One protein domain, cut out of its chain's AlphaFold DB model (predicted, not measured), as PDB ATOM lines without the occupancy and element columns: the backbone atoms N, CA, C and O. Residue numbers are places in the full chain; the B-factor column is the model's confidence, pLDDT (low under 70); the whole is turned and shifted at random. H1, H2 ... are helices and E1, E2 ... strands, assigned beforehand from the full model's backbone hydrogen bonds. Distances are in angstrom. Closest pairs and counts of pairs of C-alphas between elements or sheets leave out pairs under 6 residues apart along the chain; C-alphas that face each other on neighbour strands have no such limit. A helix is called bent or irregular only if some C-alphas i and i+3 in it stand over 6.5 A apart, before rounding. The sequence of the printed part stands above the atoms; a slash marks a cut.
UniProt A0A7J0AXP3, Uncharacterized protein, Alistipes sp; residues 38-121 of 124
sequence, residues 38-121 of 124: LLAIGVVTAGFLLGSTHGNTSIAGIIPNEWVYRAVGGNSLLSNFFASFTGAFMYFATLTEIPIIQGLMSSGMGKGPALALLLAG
ATOM      1  N   LEU A  38     189.412 146.122 273.241       90.25
ATOM      2  CA  LEU A  38     190.653 146.624 273.834       90.25
ATOM      3  C   LEU A  38     190.595 148.143 274.033       90.25
ATOM      4  O   LEU A  38     190.926 148.644 275.107       90.25
ATOM      5  N   LEU A  39     190.102 148.866 273.028       90.25
ATOM      6  CA  LEU A  39     189.891 150.306 273.099       90.25
ATOM      7  C   LEU A  39     188.872 150.672 274.178       90.25
ATOM      8  O   LEU A  39     189.125 151.583 274.960       90.25
ATOM      9  N   ALA A  40     187.744 149.963 274.253       90.44
ATOM     10  CA  ALA A  40     186.716 150.224 275.256       90.44
ATOM     11  C   ALA A  40     187.274 150.074 276.679       90.44
ATOM     12  O   ALA A  40     187.055 150.949 277.517       90.44
ATOM     13  N   ILE A  41     188.055 149.018 276.931       90.62
ATOM     14  CA  ILE A  41     188.731 148.812 278.218       90.62
ATOM     15  C   ILE A  41     189.693 149.969 278.511       90.62
ATOM     16  O   ILE A  41     189.662 150.527 279.610       90.62
ATOM     17  N   GLY A  42     190.512 150.364 277.534       87.81
ATOM     18  CA  GLY A  42     191.458 151.472 277.678       87.81
ATOM     19  C   GLY A  42     190.772 152.804 277.993       87.81
ATOM     20  O   GLY A  42     191.159 153.481 278.942       87.81
ATOM     21  N   VAL A  43     189.713 153.151 277.257       87.62
ATOM     22  CA  VAL A  43     188.960 154.403 277.442       87.62
ATOM     23  C   VAL A  43     188.256 154.437 278.798       87.62
ATOM     24  O   VAL A  43     188.334 155.448 279.493       87.62
ATOM     25  N   VAL A  44     187.615 153.340 279.212       89.31
ATOM     26  CA  VAL A  44     186.966 153.258 280.533       89.31
ATOM     27  C   VAL A  44     187.999 153.376 281.650       89.31
ATOM     28  O   VAL A  44     187.789 154.126 282.599       89.31
ATOM     29  N   THR A  45     189.135 152.691 281.520       89.12
ATOM     30  CA  THR A  45     190.219 152.757 282.510       89.12
ATOM     31  C   THR A  45     190.804 154.167 282.593       89.12
ATOM     32  O   THR A  45     190.966 154.699 283.688       89.12
ATOM     33  N   ALA A  46     191.063 154.813 281.454       86.50
ATOM     34  CA  ALA A  46     191.559 156.185 281.407       86.50
ATOM     35  C   ALA A  46     190.560 157.173 282.024       86.50
ATOM     36  O   ALA A  46     190.958 157.993 282.846       86.50
ATOM     37  N   GLY A  47     189.269 157.059 281.699       87.25
ATOM     38  CA  GLY A  47     188.223 157.893 282.291       87.25
ATOM     39  C   GLY A  47     188.054 157.666 283.795       87.25
ATOM     40  O   GLY A  47     187.840 158.617 284.539       87.25
ATOM     41  N   PHE A  48     188.208 156.431 284.271       89.19
ATOM     42  CA  PHE A  48     188.182 156.110 285.700       89.19
ATOM     43  C   PHE A  48     189.385 156.696 286.456       89.19
ATOM     44  O   PHE A  48     189.245 157.204 287.570       89.19
ATOM     45  N   LEU A  49     190.572 156.658 285.848       89.31
ATOM     46  CA  LEU A  49     191.799 157.166 286.459       89.31
ATOM     47  C   LEU A  49     191.901 158.692 286.396       89.31
ATOM     48  O   LEU A  49     192.171 159.313 287.417       89.31
ATOM     49  N   LEU A  50     191.687 159.288 285.226       86.94
ATOM     50  CA  LEU A  50     191.896 160.718 284.967       86.94
ATOM     51  C   LEU A  50     190.627 161.556 285.137       86.94
ATOM     52  O   LEU A  50     190.689 162.782 285.153       86.94
ATOM     53  N   GLY A  51     189.472 160.910 285.262       84.62
ATOM     54  CA  GLY A  51     188.201 161.607 285.286       84.62
ATOM     55  C   GLY A  51     187.820 162.148 283.914       84.62
ATOM     56  O   GLY A  51     188.409 161.829 282.878       84.62
ATOM     57  N   SER A  52     186.778 162.967 283.899       75.88
ATOM     58  CA  SER A  52     186.283 163.582 282.677       75.88
ATOM     59  C   SER A  52     185.610 164.908 282.988       75.88
ATOM     60  O   SER A  52     184.817 165.002 283.923       75.88
ATOM     61  N   THR A  53     185.886 165.924 282.173       70.94
ATOM     62  CA  THR A  53     185.166 167.198 282.215       70.94
ATOM     63  C   THR A  53     184.336 167.326 280.948       70.94
ATOM     64  O   THR A  53     184.879 167.414 279.849       70.94
ATOM     65  N   HIS A  54     183.014 167.342 281.100       68.06
ATOM     66  CA  HIS A  54     182.078 167.602 280.008       68.06
ATOM     67  C   HIS A  54     181.175 168.772 280.403       68.06
ATOM     68  O   HIS A  54     180.380 168.675 281.338       68.06
ATOM     69  N   GLY A  55     181.308 169.900 279.699       72.69
ATOM     70  CA  GLY A  55     180.554 171.121 280.000       72.69
ATOM     71  C   GLY A  55     180.884 171.675 281.390       72.69
ATOM     72  O   GLY A  55     182.043 171.937 281.689       72.69
ATOM     73  N   ASN A  56     179.861 171.835 282.237       71.56
ATOM     74  CA  ASN A  56     179.996 172.371 283.601       71.56
ATOM     75  C   ASN A  56     180.151 171.285 284.678       71.56
ATOM     76  O   ASN A  56     180.173 171.599 285.867       71.56
ATOM     77  N   THR A  57     180.216 170.010 284.286       73.12
ATOM     78  CA  THR A  57     180.348 168.887 285.218       73.12
ATOM     79  C   THR A  57     181.727 168.254 285.084       73.12
ATOM     80  O   THR A  57     182.066 167.709 284.031       73.12
ATOM     81  N   SER A  58     182.508 168.320 286.162       74.06
ATOM     82  CA  SER A  58     183.784 167.616 286.301       74.06
ATOM     83  C   SER A  58     183.586 166.379 287.162       74.06
ATOM     84  O   SER A  58     183.216 166.477 288.333       74.06
ATOM     85  N   ILE A  59     183.841 165.215 286.577       79.62
ATOM     86  CA  ILE A  59     183.911 163.945 287.292       79.62
ATOM     87  C   ILE A  59     185.381 163.730 287.630       79.62
ATOM     88  O   ILE A  59     186.204 163.569 286.729       79.62
ATOM     89  N   ALA A  60     185.715 163.764 288.918       77.69
ATOM     90  CA  ALA A  60     187.069 163.481 289.370       77.69
ATOM     91  C   ALA A  60     187.392 161.994 289.165       77.69
ATOM     92  O   ALA A  60     186.584 161.127 289.501       77.69
ATOM     93  N   GLY A  61     188.569 161.716 288.607       85.69
ATOM     94  CA  GLY A  61     189.130 160.371 288.573       85.69
ATOM     95  C   GLY A  61     189.813 160.006 289.889       85.69
ATOM     96  O   GLY A  61     189.843 160.790 290.840       85.69
ATOM     97  N   ILE A  62     190.400 158.811 289.934       90.06
ATOM     98  CA  ILE A  62     191.229 158.377 291.070       90.06
ATOM     99  C   ILE A  62     192.512 159.207 291.199       90.06
ATOM    100  O   ILE A  62     192.984 159.436 292.313       90.06
ATOM    101  N   ILE A  63     193.101 159.634 290.080       88.56
ATOM    102  CA  ILE A  63     194.351 160.392 290.069       88.56
ATOM    103  C   ILE A  63     194.059 161.837 290.502       88.56
ATOM    104  O   ILE A  63     193.275 162.521 289.846       88.56
ATOM    105  N   PRO A  64     194.702 162.344 291.572       88.38
ATOM    106  CA  PRO A  64     194.516 163.725 291.994       88.38
ATOM    107  C   PRO A  64     195.023 164.714 290.939       88.38
ATOM    108  O   PRO A  64     196.184 164.656 290.532       88.38
ATOM    109  N   ASN A  65     194.188 165.689 290.572       87.62
ATOM    110  CA  ASN A  65     194.539 166.739 289.603       87.62
ATOM    111  C   ASN A  65     195.821 167.498 289.979       87.62
ATOM    112  O   ASN A  65     196.599 167.879 289.112       87.62
ATOM    113  N   GLU A  66     196.090 167.661 291.277       88.69
ATOM    114  CA  GLU A  66     197.304 168.312 291.779       88.69
ATOM    115  C   GLU A  66     198.586 167.616 291.290       88.69
ATOM    116  O   GLU A  66     199.584 168.278 291.010       88.69
ATOM    117  N   TRP A  67     198.576 166.286 291.148       90.69
ATOM    118  CA  TRP A  67     199.736 165.545 290.646       90.69
ATOM    119  C   TRP A  67     199.978 165.839 289.167       90.69
ATOM    120  O   TRP A  67     201.118 166.081 288.766       90.69
ATOM    121  N   VAL A  68     198.906 165.882 288.372       90.75
ATOM    122  CA  VAL A  68     198.973 166.207 286.941       90.75
ATOM    123  C   VAL A  68     199.430 167.650 286.747       90.75
ATOM    124  O   VAL A  68     200.354 167.907 285.976       90.75
ATOM    125  N   TYR A  69     198.848 168.590 287.491       90.69
ATOM    126  CA  TYR A  69     199.214 170.000 287.417       90.69
ATOM    127  C   TYR A  69     200.677 170.246 287.815       90.69
ATOM    128  O   TYR A  69     201.383 170.988 287.133       90.69
ATOM    129  N   ARG A  70     201.181 169.587 288.866       92.19
ATOM    130  CA  ARG A  70     202.594 169.712 289.268       92.19
ATOM    131  C   ARG A  70     203.567 169.157 288.230       92.19
ATOM    132  O   ARG A  70     204.646 169.716 288.069       92.19
ATOM    133  N   ALA A  71     203.206 168.068 287.550       91.00
ATOM    134  CA  ALA A  71     204.084 167.413 286.582       91.00
ATOM    135  C   ALA A  71     204.066 168.092 285.202       91.00
ATOM    136  O   ALA A  71     205.115 168.315 284.598       91.00
ATOM    137  N   VAL A  72     202.875 168.413 284.691       94.00
ATOM    138  CA  VAL A  72     202.661 168.849 283.297       94.00
ATOM    139  C   VAL A  72     201.710 170.047 283.178       94.00
ATOM    140  O   VAL A  72     201.182 170.333 282.101       94.00
ATOM    141  N   GLY A  73     201.483 170.776 284.271       91.75
ATOM    142  CA  GLY A  73     200.703 172.010 284.268       91.75
ATOM    143  C   GLY A  73     201.435 173.186 283.621       91.75
ATOM    144  O   GLY A  73     202.668 173.247 283.565       91.75
ATOM    145  N   GLY A  74     200.647 174.144 283.123       90.81
ATOM    146  CA  GLY A  74     201.153 175.365 282.491       90.81
ATOM    147  C   GLY A  74     201.949 175.112 281.203       90.81
ATOM    148  O   GLY A  74     201.731 174.135 280.495       90.81
ATOM    149  N   ASN A  75     202.866 176.016 280.859       92.25
ATOM    150  CA  ASN A  75     203.721 175.877 279.675       92.25
ATOM    151  C   ASN A  75     205.172 176.256 279.995       92.25
ATOM    152  O   ASN A  75     205.686 177.259 279.506       92.25
ATOM    153  N   SER A  76     205.810 175.481 280.873       94.25
ATOM    154  CA  SER A  76     207.213 175.681 281.251       94.25
ATOM    155  C   SER A  76     208.140 174.725 280.496       94.25
ATOM    156  O   SER A  76     207.702 173.678 280.017       94.25
ATOM    157  N   LEU A  77     209.433 175.051 280.403       94.38
ATOM    158  CA  LEU A  77     210.431 174.159 279.798       94.38
ATOM    159  C   LEU A  77     210.453 172.788 280.497       94.38
ATOM    160  O   LEU A  77     210.513 171.762 279.831       94.38
ATOM    161  N   LEU A  78     210.338 172.776 281.829       94.94
ATOM    162  CA  LEU A  78     210.337 171.557 282.639       94.94
ATOM    163  C   LEU A  78     209.075 170.722 282.385       94.94
ATOM    164  O   LEU A  78     209.190 169.523 282.162       94.94
ATOM    165  N   SER A  79     207.898 171.355 282.324       95.25
ATOM    166  CA  SER A  79     206.633 170.671 282.012       95.25
ATOM    167  C   SER A  79     206.673 170.026 280.620       95.25
ATOM    168  O   SER A  79     206.240 168.890 280.448       95.25
ATOM    169  N   ASN A  80     207.214 170.740 279.622       95.62
ATOM    170  CA  ASN A  80     207.368 170.223 278.259       95.62
ATOM    171  C   ASN A  80     208.403 169.093 278.189       95.62
ATOM    172  O   ASN A  80     208.155 168.094 277.523       95.62
ATOM    173  N   PHE A  81     209.532 169.227 278.891       95.25
ATOM    174  CA  PHE A  81     210.565 168.194 278.965       95.25
ATOM    175  C   PHE A  81     210.057 166.921 279.645       95.25
ATOM    176  O   PHE A  81     210.285 165.824 279.151       95.25
ATOM    177  N   PHE A  82     209.341 167.050 280.762       95.25
ATOM    178  CA  PHE A  82     208.773 165.897 281.455       95.25
ATOM    179  C   PHE A  82     207.730 165.184 280.587       95.25
ATOM    180  O   PHE A  82     207.723 163.954 280.509       95.25
ATOM    181  N   ALA A  83     206.885 165.952 279.892       94.44
ATOM    182  CA  ALA A  83     205.912 165.413 278.955       94.44
ATOM    183  C   ALA A  83     206.574 164.715 277.758       94.44
ATOM    184  O   ALA A  83     206.197 163.592 277.443       94.44
ATOM    185  N   SER A  84     207.590 165.310 277.128       94.25
ATOM    186  CA  SER A  84     208.280 164.664 276.006       94.25
ATOM    187  C   SER A  84     209.079 163.437 276.446       94.25
ATOM    188  O   SER A  84     209.031 162.404 275.787       94.25
ATOM    189  N   PHE A  85     209.758 163.500 277.592       94.12
ATOM    190  CA  PHE A  85     210.493 162.362 278.138       94.12
ATOM    191  C   PHE A  85     209.560 161.189 278.451       94.12
ATOM    192  O   PHE A  85     209.848 160.060 278.076       94.12
ATOM    193  N   THR A  86     208.418 161.458 279.088       91.88
ATOM    194  CA  THR A  86     207.409 160.425 279.364       91.88
ATOM    195  C   THR A  86     206.791 159.900 278.065       91.88
ATOM    196  O   THR A  86     206.665 158.688 277.897       91.88
ATOM    197  N   GLY A  87     206.469 160.797 277.126       90.50
ATOM    198  CA  GLY A  87     205.934 160.467 275.803       90.50
ATOM    199  C   GLY A  87     206.855 159.545 275.005       90.50
ATOM    200  O   GLY A  87     206.380 158.573 274.433       90.50
ATOM    201  N   ALA A  88     208.173 159.751 275.066       91.38
ATOM    202  CA  ALA A  88     209.154 158.911 274.372       91.38
ATOM    203  C   ALA A  88     209.105 157.423 274.765       91.38
ATOM    204  O   ALA A  88     209.475 156.564 273.967       91.38
ATOM    205  N   PHE A  89     208.628 157.104 275.974       88.06
ATOM    206  CA  PHE A  89     208.441 155.723 276.439       88.06
ATOM    207  C   PHE A  89     206.986 155.247 276.376       88.06
ATOM    208  O   PHE A  89     206.710 154.074 276.635       88.06
ATOM    209  N   MET A  90     206.045 156.133 276.047       84.88
ATOM    210  CA  MET A  90     204.625 155.818 275.963       84.88
ATOM    211  C   MET A  90     204.207 155.628 274.509       84.88
ATOM    212  O   MET A  90     204.105 156.575 273.736       84.88
ATOM    213  N   TYR A  91     203.901 154.386 274.149       79.44
ATOM    214  CA  TYR A  91     203.245 154.085 272.886       79.44
ATOM    215  C   TYR A  91     201.739 154.366 272.993       79.44
ATOM    216  O   TYR A  91     201.031 153.689 273.747       79.44
ATOM    217  N   PHE A  92     201.241 155.342 272.229       75.50
ATOM    218  CA  PHE A  92     199.813 155.638 272.138       75.50
ATOM    219  C   PHE A  92     199.203 155.021 270.883       75.50
ATOM    220  O   PHE A  92     199.614 155.302 269.760       75.50
ATOM    221  N   ALA A  93     198.146 154.224 271.059       81.56
ATOM    222  CA  ALA A  93     197.269 153.936 269.936       81.56
ATOM    223  C   ALA A  93     196.530 155.231 269.567       81.56
ATOM    224  O   ALA A  93     195.903 155.849 270.435       81.56
ATOM    225  N   THR A  94     196.561 155.603 268.287       82.00
ATOM    226  CA  THR A  94     195.987 156.855 267.750       82.00
ATOM    227  C   THR A  94     194.551 157.116 268.215       82.00
ATOM    228  O   THR A  94     194.174 158.242 268.528       82.00
ATOM    229  N   LEU A  95     193.742 156.062 268.338       82.56
ATOM    230  CA  LEU A  95     192.347 156.151 268.779       82.56
ATOM    231  C   LEU A  95     192.177 156.452 270.283       82.56
ATOM    232  O   LEU A  95     191.128 156.940 270.697       82.56
ATOM    233  N   THR A  96     193.182 156.151 271.106       83.56
ATOM    234  CA  THR A  96     193.154 156.341 272.572       83.56
ATOM    235  C   THR A  96     193.909 157.581 273.039       83.56
ATOM    236  O   THR A  96     193.714 158.042 274.160       83.56
ATOM    237  N   GLU A  97     194.737 158.153 272.177       87.25
ATOM    238  CA  GLU A  97     195.554 159.324 272.481       87.25
ATOM    239  C   GLU A  97     194.701 160.565 272.790       87.25
ATOM    240  O   GLU A  97     194.896 161.227 273.809       87.25
ATOM    241  N   ILE A  98     193.682 160.822 271.962       86.44
ATOM    242  CA  ILE A  98     192.756 161.950 272.134       86.44
ATOM    243  C   ILE A  98     192.061 161.919 273.507       86.44
ATOM    244  O   ILE A  98     192.175 162.912 274.231       86.44
ATOM    245  N   PRO A  99     191.360 160.838 273.913       83.50
ATOM    246  CA  PRO A  99     190.686 160.819 275.210       83.50
ATOM    247  C   PRO A  99     191.661 160.887 276.394       83.50
ATOM    248  O   PRO A  99     191.333 161.510 277.404       83.50
ATOM    249  N   ILE A 100     192.867 160.316 276.285       87.62
ATOM    250  CA  ILE A 100     193.884 160.400 277.347       87.62
ATOM    251  C   ILE A 100     194.359 161.844 277.530       87.62
ATOM    252  O   ILE A 100     194.338 162.359 278.651       87.62
ATOM    253  N   ILE A 101     194.733 162.528 276.443       90.25
ATOM    254  CA  ILE A 101     195.132 163.939 276.499       90.25
ATOM    255  C   ILE A 101     193.986 164.807 277.006       90.25
ATOM    256  O   ILE A 101     194.207 165.678 277.842       90.25
ATOM    257  N   GLN A 102     192.754 164.560 276.561       87.88
ATOM    258  CA  GLN A 102     191.587 165.285 277.064       87.88
ATOM    259  C   GLN A 102     191.390 165.090 278.572       87.88
ATOM    260  O   GLN A 102     191.087 166.063 279.268       87.88
ATOM    261  N   GLY A 103     191.604 163.881 279.099       87.75
ATOM    262  CA  GLY A 103     191.573 163.605 280.539       87.75
ATOM    263  C   GLY A 103     192.678 164.340 281.304       87.75
ATOM    264  O   GLY A 103     192.413 165.001 282.309       87.75
ATOM    265  N   LEU A 104     193.912 164.317 280.791       90.38
ATOM    266  CA  LEU A 104     195.041 165.038 281.390       90.38
ATOM    267  C   LEU A 104     194.842 166.559 281.357       90.38
ATOM    268  O   LEU A 104     195.095 167.240 282.350       90.38
ATOM    269  N   MET A 105     194.343 167.104 280.247       90.31
ATOM    270  CA  MET A 105     194.009 168.527 280.121       90.31
ATOM    271  C   MET A 105     192.866 168.920 281.055       90.31
ATOM    272  O   MET A 105     192.930 169.974 281.686       90.31
ATOM    273  N   SER A 106     191.865 168.051 281.210       86.81
ATOM    274  CA  SER A 106     190.798 168.216 282.208       86.81
ATOM    275  C   SER A 106     191.344 168.222 283.639       86.81
ATOM    276  O   SER A 106     190.771 168.878 284.505       86.81
ATOM    277  N   SER A 107     192.470 167.542 283.867       86.88
ATOM    278  CA  SER A 107     193.182 167.470 285.148       86.88
ATOM    279  C   SER A 107     194.221 168.588 285.348       86.88
ATOM    280  O   SER A 107     194.900 168.611 286.372       86.88
ATOM    281  N   GLY A 108     194.361 169.526 284.402       88.25
ATOM    282  CA  GLY A 108     195.250 170.690 284.522       88.25
ATOM    283  C   GLY A 108     196.531 170.650 283.680       88.25
ATOM    284  O   GLY A 108     197.369 171.541 283.832       88.25
ATOM    285  N   MET A 109     196.693 169.670 282.781       93.56
ATOM    286  CA  MET A 109     197.797 169.649 281.812       93.56
ATOM    287  C   MET A 109     197.718 170.849 280.859       93.56
ATOM    288  O   MET A 109     196.660 171.165 280.307       93.56
ATOM    289  N   GLY A 110     198.848 171.517 280.634       93.75
ATOM    290  CA  GLY A 110     198.903 172.622 279.685       93.75
ATOM    291  C   GLY A 110     198.992 172.175 278.226       93.75
ATOM    292  O   GLY A 110     199.421 171.071 277.906       93.75
ATOM    293  N   LYS A 111     198.634 173.082 277.311       94.06
ATOM    294  CA  LYS A 111     198.622 172.809 275.863       94.06
ATOM    295  C   LYS A 111     200.009 172.499 275.285       94.06
ATOM    296  O   LYS A 111     200.110 171.680 274.383       94.06
ATOM    297  N   GLY A 112     201.058 173.150 275.795       94.94
ATOM    298  CA  GLY A 112     202.438 172.887 275.376       94.94
ATOM    299  C   GLY A 112     202.881 171.473 275.749       94.94
ATOM    300  O   GLY A 112     203.174 170.697 274.845       94.94
ATOM    301  N   PRO A 113     202.821 171.094 277.042       95.25
ATOM    302  CA  PRO A 113     203.102 169.729 277.475       95.25
ATOM    303  C   PRO A 113     202.253 168.681 276.749       95.25
ATOM    304  O   PRO A 113     202.770 167.622 276.412       95.25
ATOM    305  N   ALA A 114     200.976 168.966 276.464       94.12
ATOM    306  CA  ALA A 114     200.132 168.066 275.676       94.12
ATOM    307  C   ALA A 114     200.719 167.826 274.278       94.12
ATOM    308  O   ALA A 114     200.916 166.681 273.887       94.12
ATOM    309  N   LEU A 115     201.079 168.890 273.555       93.44
ATOM    310  CA  LEU A 115     201.721 168.767 272.246       93.44
ATOM    311  C   LEU A 115     203.086 168.063 272.335       93.44
ATOM    312  O   LEU A 115     203.408 167.252 271.475       93.44
ATOM    313  N   ALA A 116     203.874 168.345 273.374       94.12
ATOM    314  CA  ALA A 116     205.171 167.711 273.591       94.12
ATOM    315  C   ALA A 116     205.045 166.196 273.826       94.12
ATOM    316  O   ALA A 116     205.860 165.440 273.305       94.12
ATOM    317  N   LEU A 117     204.019 165.756 274.562       92.25
ATOM    318  CA  LEU A 117     203.723 164.337 274.776       92.25
ATOM    319  C   LEU A 117     203.321 163.647 273.460       92.25
ATOM    320  O   LEU A 117     203.866 162.595 273.145       92.25
ATOM    321  N   LEU A 118     202.424 164.273 272.685       90.38
ATOM    322  CA  LEU A 118     201.953 163.775 271.383       90.38
ATOM    323  C   LEU A 118     203.094 163.647 270.357       90.38
ATOM    324  O   LEU A 118     203.158 162.687 269.600       90.38
ATOM    325  N   LEU A 119     204.007 164.625 270.322       90.44
ATOM    326  CA  LEU A 119     205.129 164.641 269.375       90.44
ATOM    327  C   LEU A 119     206.273 163.704 269.767       90.44
ATOM    328  O   LEU A 119     207.039 163.291 268.901       90.44
ATOM    329  N   ALA A 120     206.443 163.435 271.061       90.44
ATOM    330  CA  ALA A 120     207.541 162.608 271.546       90.44
ATOM    331  C   ALA A 120     207.243 161.110 271.485       90.44
ATOM    332  O   ALA A 120     208.184 160.319 271.521       90.44
ATOM    333  N   GLY A 121     205.965 160.727 271.404       81.69
ATOM    334  CA  GLY A 121     205.564 159.337 271.228       81.69
ATOM    335  C   GLY A 121     206.287 158.698 270.035       81.69
ATOM    336  O   GLY A 121     206.375 159.330 268.978       81.69
TER     337      GLY A 121
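This is residues 38 to 121 of the 124 residues of an uncharacterized protein of Alistipes sp (UniProt A0A7J0AXP3). Four helices stand side by side in a curved row, in the order H1, H4, H5, H3, with the short helix H2 lying crosswise near one end of H3, H4 and H5. At that same end a small hairpin of two short strands, E1 and E2, sits beside the ends of H1 and H4. The printed part has 84 residues with five named helices and two named strands, in the order H1, E1, E2, H2, H3, H4, H5, and its class is mostly helix; the sheet has the order E1 - E2 and is antiparallel. The whole is compact, with a radius of gyration of the C-alphas of 12.2 A, and spans 30 by 27 by 19 A.

E1, residues 52 to 54, and E2, residues 57 to 59, form a hairpin and are antiparallel at 169 degrees. N 59 and O 52, at 2.8 A, and N 52 and O 59, at 2.9 A, are within hydrogen-bond range. The closest C-alphas of E1 and H4, residues 94 to 106, are those of Ser 52 and Gly 103, 5.7 A apart. H1, residues 38 to 50, touches H4, the closest C-alphas being those of Leu 50 and Gly 103 at 5.3 A. H1 and H4 run the same way at a shallow tilt of 10 degrees. H4 and H5, residues 111 to 120, form a helical hairpin. They touch, with the C-alphas of Ile 101 and Ala 114 closest at 6.5 A, and run opposite ways at a shallow tilt of 28 degrees. H5 touches H3, residues 77 to 89, with the C-alphas of Asn 80 and Pro 113 closest at 4.4 A. H3 and H5 run the same way at a shallow tilt of 33 degrees, only just short of steep. H2, residues 65 to 72, touches H3 at residues 79 to 83 alone, with the C-alphas of Val 72 and Ser 79 closest at 4.6 A, and the two are about perpendicular at 89 degrees. H1 and H3 are apart. In H1, H2 and H5 every O i to N i+4 pair is within hydrogen-bond range; in H3 8 of 9 are, and in H4 7 of 9.

H1 is 18.0 A long and begins at C-alpha 38, (190.653, 146.624, 273.834). E1 and E2 are 6.4 A each. H2 is 10.5 A long, H3 18.8 A and H4 19.1 A. H4 is irregular, but only just: C-alphas 95 and 98 are 6.7 A apart. H5 is 14.2 A long and ends at C-alpha 120, (207.541, 162.608, 271.546).

The two C-alphas farthest apart, those of Leu 38 and Leu 77, are 34.4 A apart. The printed part has no cut, and its six links are tight. The mean pLDDT of the printed part is 87.9; residue 54 is under 70.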